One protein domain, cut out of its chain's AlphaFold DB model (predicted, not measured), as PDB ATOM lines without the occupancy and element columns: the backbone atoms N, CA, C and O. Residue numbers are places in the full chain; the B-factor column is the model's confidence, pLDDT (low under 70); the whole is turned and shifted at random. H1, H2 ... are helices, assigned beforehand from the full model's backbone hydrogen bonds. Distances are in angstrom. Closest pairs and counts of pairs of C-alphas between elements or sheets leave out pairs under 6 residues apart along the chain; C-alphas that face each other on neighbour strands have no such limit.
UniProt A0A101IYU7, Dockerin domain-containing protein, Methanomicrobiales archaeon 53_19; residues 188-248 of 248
ATOM      1  N   TRP A 188     103.488 144.183 110.804       70.38
ATOM      2  CA  TRP A 188     103.669 143.871 109.396       70.38
ATOM      3  C   TRP A 188     105.141 144.069 109.021       70.38
ATOM      4  O   TRP A 188     105.624 145.198 108.910       70.38
ATOM      5  N   ILE A 189     105.857 142.969 108.811       77.62
ATOM      6  CA  ILE A 189     107.231 142.987 108.320       77.62
ATOM      7  C   ILE A 189     107.165 143.059 106.798       77.62
ATOM      8  O   ILE A 189     106.565 142.204 106.144       77.62
ATOM      9  N   ARG A 190     107.779 144.090 106.202       83.81
ATOM     10  CA  ARG A 190     107.873 144.179 104.740       83.81
ATOM     11  C   ARG A 190     108.565 142.917 104.227       83.81
ATOM     12  O   ARG A 190     109.708 142.656 104.578       83.81
ATOM     13  N   GLY A 191     107.854 142.161 103.398       86.88
ATOM     14  CA  GLY A 191     108.322 140.893 102.856       86.88
ATOM     15  C   GLY A 191     107.951 139.648 103.654       86.88
ATOM     16  O   GLY A 191     108.201 138.572 103.139       86.88
ATOM     17  N   ASP A 192     107.316 139.744 104.824       89.62
ATOM     18  CA  ASP A 192     106.733 138.582 105.509       89.62
ATOM     19  C   ASP A 192     105.306 138.337 104.989       89.62
ATOM     20  O   ASP A 192     104.313 138.856 105.495       89.62
ATOM     21  N   PHE A 193     105.200 137.569 103.910       90.44
ATOM     22  CA  PHE A 193     103.934 137.223 103.263       90.44
ATOM     23  C   PHE A 193     103.250 136.006 103.876       90.44
ATOM     24  O   PHE A 193     102.164 135.616 103.427       90.44
ATOM     25  N   ASN A 194     103.875 135.373 104.867       87.50
ATOM     26  CA  ASN A 194     103.282 134.261 105.590       87.50
ATOM     27  C   ASN A 194     103.013 134.547 107.080       87.50
ATOM     28  O   ASN A 194     102.439 133.686 107.746       87.50
ATOM     29  N   ASN A 195     103.284 135.778 107.534       83.31
ATOM     30  CA  ASN A 195     103.086 136.296 108.890       83.31
ATOM     31  C   ASN A 195     103.745 135.413 109.959       83.31
ATOM     32  O   ASN A 195     103.126 135.112 110.983       83.31
ATOM     33  N   ASN A 196     104.962 134.928 109.698       78.69
ATOM     34  CA  ASN A 196     105.708 134.117 110.664       78.69
ATOM     35  C   ASN A 196     106.734 134.920 111.481       78.69
ATOM     36  O   ASN A 196     107.499 134.323 112.242       78.69
ATOM     37  N   GLY A 197     106.738 136.247 111.343       75.31
ATOM     38  CA  GLY A 197     107.585 137.160 112.103       75.31
ATOM     39  C   GLY A 197     108.991 137.333 111.526       75.31
ATOM     40  O   GLY A 197     109.845 137.920 112.188       75.31
ATOM     41  N   ARG A 198     109.275 136.825 110.321       82.62
ATOM     42  CA  ARG A 198     110.577 136.974 109.654       82.62
ATOM     43  C   ARG A 198     110.438 136.874 108.139       82.62
ATOM     44  O   ARG A 198     109.522 136.247 107.643       82.62
ATOM     45  N   VAL A 199     111.400 137.438 107.412       89.12
ATOM     46  CA  VAL A 199     111.505 137.225 105.963       89.12
ATOM     47  C   VAL A 199     112.374 135.998 105.708       89.12
ATOM     48  O   VAL A 199     113.582 136.020 105.961       89.12
ATOM     49  N   ASP A 200     111.777 134.919 105.215       92.81
ATOM     50  CA  ASP A 200     112.474 133.680 104.885       92.81
ATOM     51  C   ASP A 200     112.074 133.097 103.517       92.81
ATOM     52  O   ASP A 200     111.395 133.719 102.696       92.81
ATOM     53  N   ILE A 201     112.565 131.892 103.207       95.06
ATOM     54  CA  ILE A 201     112.284 131.231 101.926       95.06
ATOM     55  C   ILE A 201     110.786 130.946 101.720       95.06
ATOM     56  O   ILE A 201     110.332 130.830 100.578       95.06
ATOM     57  N   GLY A 202     110.009 130.847 102.803       94.81
ATOM     58  CA  GLY A 202     108.557 130.741 102.756       94.81
ATOM     59  C   GLY A 202     107.925 131.966 102.100       94.81
ATOM     60  O   GLY A 202     107.029 131.813 101.269       94.81
ATOM     61  N   ASP A 203     108.445 133.161 102.372       95.38
ATOM     62  CA  ASP A 203     107.962 134.406 101.773       95.38
ATOM     63  C   ASP A 203     108.354 134.548 100.314       95.38
ATOM     64  O   ASP A 203     107.525 134.911  99.479       95.38
ATOM     65  N   VAL A 204     109.588 134.168  99.976       96.25
ATOM     66  CA  VAL A 204     110.036 134.091  98.578       96.25
ATOM     67  C   VAL A 204     109.083 133.198  97.776       96.25
ATOM     68  O   VAL A 204     108.656 133.559  96.679       96.25
ATOM     69  N   ALA A 205     108.694 132.047  98.336       96.62
ATOM     70  CA  ALA A 205     107.744 131.139  97.703       96.62
ATOM     71  C   ALA A 205     106.330 131.738  97.588       96.62
ATOM     72  O   ALA A 205     105.639 131.478  96.598       96.62
ATOM     73  N   ARG A 206     105.890 132.557  98.555       95.81
ATOM     74  CA  ARG A 206     104.614 133.291  98.474       95.81
ATOM     75  C   ARG A 206     104.629 134.313  97.347       95.81
ATOM     76  O   ARG A 206     103.708 134.299  96.535       95.81
ATOM     77  N   VAL A 207     105.683 135.117  97.235       95.81
ATOM     78  CA  VAL A 207     105.827 136.093  96.143       95.81
ATOM     79  C   VAL A 207     105.891 135.368  94.799       95.81
ATOM     80  O   VAL A 207     105.119 135.680  93.900       95.81
ATOM     81  N   ALA A 208     106.678 134.297  94.675       96.88
ATOM     82  CA  ALA A 208     106.700 133.473  93.462       96.88
ATOM     83  C   ALA A 208     105.321 132.863  93.116       96.88
ATOM     84  O   ALA A 208     104.975 132.715  91.940       96.88
ATOM     85  N   SER A 209     104.501 132.541  94.121       97.00
ATOM     86  CA  SER A 209     103.119 132.082  93.920       97.00
ATOM     87  C   SER A 209     102.207 133.194  93.385       97.00
ATOM     88  O   SER A 209     101.333 132.911  92.567       97.00
ATOM     89  N   MET A 210     102.431 134.454  93.775       96.75
ATOM     90  CA  MET A 210     101.737 135.618  93.205       96.75
ATOM     91  C   MET A 210     102.129 135.826  91.739       96.75
ATOM     92  O   MET A 210     101.253 135.940  90.886       96.75
ATOM     93  N   VAL A 211     103.430 135.767  91.437       96.56
ATOM     94  CA  VAL A 211     103.978 135.904  90.073       96.56
ATOM     95  C   VAL A 211     103.416 134.841  89.128       96.56
ATOM     96  O   VAL A 211     103.124 135.109  87.966       96.56
ATOM     97  N   THR A 212     103.245 133.616  89.625       96.38
ATOM     98  CA  THR A 212     102.703 132.492  88.845       96.38
ATOM     99  C   THR A 212     101.172 132.427  88.838       96.38
ATOM    100  O   THR A 212     100.607 131.558  88.174       96.38
ATOM    101  N   GLY A 213     100.485 133.331  89.547       94.81
ATOM    102  CA  GLY A 213      99.023 133.376  89.630       94.81
ATOM    103  C   GLY A 213      98.392 132.255  90.464       94.81
ATOM    104  O   GLY A 213      97.191 132.013  90.354       94.81
ATOM    105  N   LEU A 214      99.177 131.557  91.291       95.50
ATOM    106  CA  LEU A 214      98.687 130.526  92.216       95.50
ATOM    107  C   LEU A 214      97.996 131.128  93.447       95.50
ATOM    108  O   LEU A 214      97.171 130.469  94.080       95.50
ATOM    109  N   THR A 215      98.319 132.376  93.782       93.50
ATOM    110  CA  THR A 215      97.688 133.152  94.855       93.50
ATOM    111  C   THR A 215      97.329 134.552  94.369       93.50
ATOM    112  O   THR A 215      97.898 135.039  93.394       93.50
ATOM    113  N   GLN A 216      96.390 135.213  95.054       92.06
ATOM    114  CA  GLN A 216      96.058 136.610  94.772       92.06
ATOM    115  C   GLN A 216      97.309 137.484  94.923       92.06
ATOM    116  O   GLN A 216      98.021 137.366  95.920       92.06
ATOM    117  N   SER A 217      97.563 138.333  93.926       91.44
ATOM    118  CA  SER A 217      98.659 139.300  93.977       91.44
ATOM    119  C   SER A 217      98.394 140.349  95.056       91.44
ATOM    120  O   SER A 217      97.283 140.880  95.153       91.44
ATOM    121  N   ASP A 218      99.416 140.622  95.863       90.88
ATOM    122  CA  ASP A 218      99.427 141.672  96.874       90.88
ATOM    123  C   ASP A 218     100.312 142.820  96.370       90.88
ATOM    124  O   ASP A 218     101.505 142.598  96.173       90.88
ATOM    125  N   PRO A 219      99.788 144.044  96.181       90.25
ATOM    126  CA  PRO A 219     100.587 145.186  95.730       90.25
ATOM    127  C   PRO A 219     101.803 145.492  96.613       90.25
ATOM    128  O   PRO A 219     102.753 146.111  96.155       90.25
ATOM    129  N   ARG A 220     101.810 145.046  97.876       89.50
ATOM    130  CA  ARG A 220     102.964 145.192  98.777       89.50
ATOM    131  C   ARG A 220     104.157 144.318  98.371       89.50
ATOM    132  O   ARG A 220     105.242 144.509  98.916       89.50
ATOM    133  N   ALA A 221     103.953 143.356  97.468       93.31
ATOM    134  CA  ALA A 221     105.000 142.504  96.912       93.31
ATOM    135  C   ALA A 221     105.767 143.172  95.767       93.31
ATOM    136  O   ALA A 221     106.765 142.609  95.344       93.31
ATOM    137  N   ASP A 222     105.339 144.349  95.300       94.12
ATOM    138  CA  ASP A 222     106.088 145.171  94.347       94.12
ATOM    139  C   ASP A 222     107.276 145.828  95.077       94.12
ATOM    140  O   ASP A 222     107.201 146.913  95.671       94.12
ATOM    141  N   PHE A 223     108.386 145.100  95.132       92.44
ATOM    142  CA  PHE A 223     109.602 145.536  95.795       92.44
ATOM    143  C   PHE A 223     110.417 146.471  94.918       92.44
ATOM    144  O   PHE A 223     111.173 147.280  95.454       92.44
ATOM    145  N   ASN A 224     110.337 146.367  93.594       91.38
ATOM    146  CA  ASN A 224     111.087 147.244  92.693       91.38
ATOM    147  C   ASN A 224     110.341 148.560  92.359       91.38
ATOM    148  O   ASN A 224     110.957 149.464  91.792       91.38
ATOM    149  N   SER A 225     109.085 148.693  92.801       91.94
ATOM    150  CA  SER A 225     108.192 149.840  92.596       91.94
ATOM    151  C   SER A 225     107.907 150.146  91.122       91.94
ATOM    152  O   SER A 225     107.771 151.316  90.751       91.94
ATOM    153  N   ASP A 226     107.841 149.120  90.272       94.56
ATOM    154  CA  ASP A 226     107.514 149.256  88.847       94.56
ATOM    155  C   ASP A 226     106.005 149.160  88.544       94.56
ATOM    156  O   ASP A 226     105.576 149.385  87.406       94.56
ATOM    157  N   GLY A 227     105.189 148.923  89.575       93.81
ATOM    158  CA  GLY A 227     103.735 148.860  89.509       93.81
ATOM    159  C   GLY A 227     103.179 147.475  89.182       93.81
ATOM    160  O   GLY A 227     101.957 147.347  89.038       93.81
ATOM    161  N   VAL A 228     104.020 146.448  89.051       95.75
ATOM    162  CA  VAL A 228     103.600 145.057  88.858       95.75
ATOM    163  C   VAL A 228     104.294 144.135  89.856       95.75
ATOM    164  O   VAL A 228     105.370 144.424  90.340       95.75
ATOM    165  N   VAL A 229     103.647 143.014  90.191       95.81
ATOM    166  CA  VAL A 229     104.276 141.951  90.991       95.81
ATOM    167  C   VAL A 229     104.743 140.867  90.035       95.81
ATOM    168  O   VAL A 229     103.915 140.127  89.490       95.81
ATOM    169  N   ASP A 230     106.050 140.778  89.809       96.88
ATOM    170  CA  ASP A 230     106.638 139.869  88.831       96.88
ATOM    171  C   ASP A 230     107.916 139.156  89.325       96.88
ATOM    172  O   ASP A 230     108.252 139.112  90.513       96.88
ATOM    173  N   GLY A 231     108.607 138.468  88.411       95.81
ATOM    174  CA  GLY A 231     109.806 137.704  88.751       95.81
ATOM    175  C   GLY A 231     110.939 138.550  89.348       95.81
ATOM    176  O   GLY A 231     111.755 138.006  90.096       95.81
ATOM    177  N   ALA A 232     110.997 139.851  89.050       96.25
ATOM    178  CA  ALA A 232     111.965 140.771  89.632       96.25
ATOM    179  C   ALA A 232     111.726 140.953  91.136       96.25
ATOM    180  O   ALA A 232     112.691 140.971  91.902       96.25
ATOM    181  N   ASP A 233     110.470 140.982  91.578       97.06
ATOM    182  CA  ASP A 233     110.124 141.070  92.997       97.06
ATOM    183  C   ASP A 233     110.490 139.805  93.755       97.06
ATOM    184  O   ASP A 233     111.142 139.868  94.800       97.06
ATOM    185  N   ALA A 234     110.153 138.644  93.186       96.00
ATOM    186  CA  ALA A 234     110.542 137.351  93.742       96.00
ATOM    187  C   ALA A 234     112.074 137.230  93.866       96.00
ATOM    188  O   ALA A 234     112.586 136.696  94.852       96.00
ATOM    189  N   ALA A 235     112.820 137.759  92.890       95.81
ATOM    190  CA  ALA A 235     114.276 137.811  92.948       95.81
ATOM    191  C   ALA A 235     114.780 138.778  94.030       95.81
ATOM    192  O   ALA A 235     115.723 138.446  94.748       95.81
ATOM    193  N   LYS A 236     114.150 139.947  94.183       95.31
ATOM    194  CA  LYS A 236     114.564 140.963  95.155       95.31
ATOM    195  C   LYS A 236     114.399 140.480  96.597       95.31
ATOM    196  O   LYS A 236     115.341 140.599  97.380       95.31
ATOM    197  N   ILE A 237     113.278 139.834  96.928       94.88
ATOM    198  CA  ILE A 237     113.104 139.209  98.250       94.88
ATOM    199  C   ILE A 237     114.064 138.044  98.486       94.88
ATOM    200  O   ILE A 237     114.613 137.914  99.580       94.88
ATOM    201  N   ALA A 238     114.357 137.246  97.456       95.38
ATOM    202  CA  ALA A 238     115.369 136.202  97.562       95.38
ATOM    203  C   ALA A 238     116.761 136.788  97.851       95.38
ATOM    204  O   ALA A 238     117.467 136.267  98.711       95.38
ATOM    205  N   TRP A 239     117.148 137.881  97.179       95.00
ATOM    206  CA  TRP A 239     118.417 138.584  97.410       95.00
ATOM    207  C   TRP A 239     118.520 139.175  98.810       95.00
ATOM    208  O   TRP A 239     119.595 139.111  99.409       95.00
ATOM    209  N   TYR A 240     117.423 139.714  99.338       91.38
ATOM    210  CA  TYR A 240     117.363 140.189 100.716       91.38
ATOM    211  C   TYR A 240     117.563 139.038 101.709       91.38
ATOM    212  O   TYR A 240     118.449 139.109 102.556       91.38
ATOM    213  N   TYR A 241     116.834 137.929 101.543       91.12
ATOM    214  CA  TYR A 241     116.954 136.748 102.405       91.12
ATOM    215  C   TYR A 241     118.384 136.177 102.450       91.12
ATOM    216  O   TYR A 241     118.895 135.818 103.512       91.12
ATOM    217  N   VAL A 242     119.082 136.132 101.308       93.31
ATOM    218  CA  VAL A 242     120.487 135.681 101.249       93.31
ATOM    219  C   VAL A 242     121.499 136.788 101.582       93.31
ATOM    220  O   VAL A 242     122.688 136.625 101.315       93.31
ATOM    221  N   HIS A 243     121.046 137.907 102.159       88.06
ATOM    222  CA  HIS A 243     121.864 139.038 102.610       88.06
ATOM    223  C   HIS A 243     122.727 139.673 101.501       88.06
ATOM    224  O   HIS A 243     123.776 140.256 101.766       88.06
ATOM    225  N   SER A 244     122.299 139.561 100.238       91.62
ATOM    226  CA  SER A 244     122.958 140.220  99.097       91.62
ATOM    227  C   SER A 244     122.557 141.690  98.956       91.62
ATOM    228  O   SER A 244     123.283 142.466  98.338       91.62
ATOM    229  N   ILE A 245     121.424 142.077  99.544       86.00
ATOM    230  CA  ILE A 245     120.977 143.463  99.715       86.00
ATOM    231  C   ILE A 245     120.528 143.667 101.166       86.00
ATOM    232  O   ILE A 245     120.078 142.723 101.810       86.00
ATOM    233  N   SER A 246     120.651 144.890 101.683       79.25
ATOM    234  CA  SER A 246     120.344 145.214 103.085       79.25
ATOM    235  C   SER A 246     118.885 145.602 103.343       79.25
ATOM    236  O   SER A 246     118.498 145.747 104.497       79.25
ATOM    237  N   SER A 247     118.081 145.802 102.295       80.31
ATOM    238  CA  SER A 247     116.681 146.233 102.405       80.31
ATOM    239  C   SER A 247     115.858 145.842 101.173       80.31
ATOM    240  O   SER A 247     116.416 145.639 100.091       80.31
ATOM    241  N   LEU A 248     114.533 145.770 101.353       83.12
ATOM    242  CA  LEU A 248     113.528 145.548 100.304       83.12
ATOM    243  C   LEU A 248     113.042 146.865  99.700       83.12
ATOM    244  O   LEU A 248     112.701 147.778 100.479       83.12
TER     245      LEU A 248
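What this domain is: This is residues 188 to 248 of the 248 residues of the protein "Dockerin domain-containing protein" of Methanomicrobiales archaeon 53_19 (UniProt A0A101IYU7). With little regular structure, the domain is a pair of equal helices, H1 and H2, side by side as a hairpin, and long loops folded over one side of the pair. These loops are residues 188 to 200 and 212 to 230. The printed part has 61 residues with two named helices, H1 then H2, and no named strand; the class is all helix, with 22 residues in named elements. It is compact and rounded, with a radius of gyration of the C-alphas of 10.2 A and spans of 26 by 23 by 17 A.

Where its parts are: H1, residues 201 to 211, is 15.2 A long and begins at C-alpha 201 (112.284, 131.231, 101.926). H2, residues 231 to 241, is 15.4 A long and ends at C-alpha 241 (116.954, 136.748, 102.405).

How they stand to each other: H1 and H2 touch, the closest C-alphas being those of Val 207 and Ala 234, 5.4 A apart. They form a helical hairpin at a shallow tilt of 10 degrees, opposite ways. In both, every O i to N i+4 pair is within hydrogen-bond range.

The domain as a whole: The C-alphas farthest apart, Leu 214 and Ser 246, are 28.3 A apart. The link from H1 to H2 is long, 19 residues. The printed part has no cut, and no printed residue is under 70 in pLDDT.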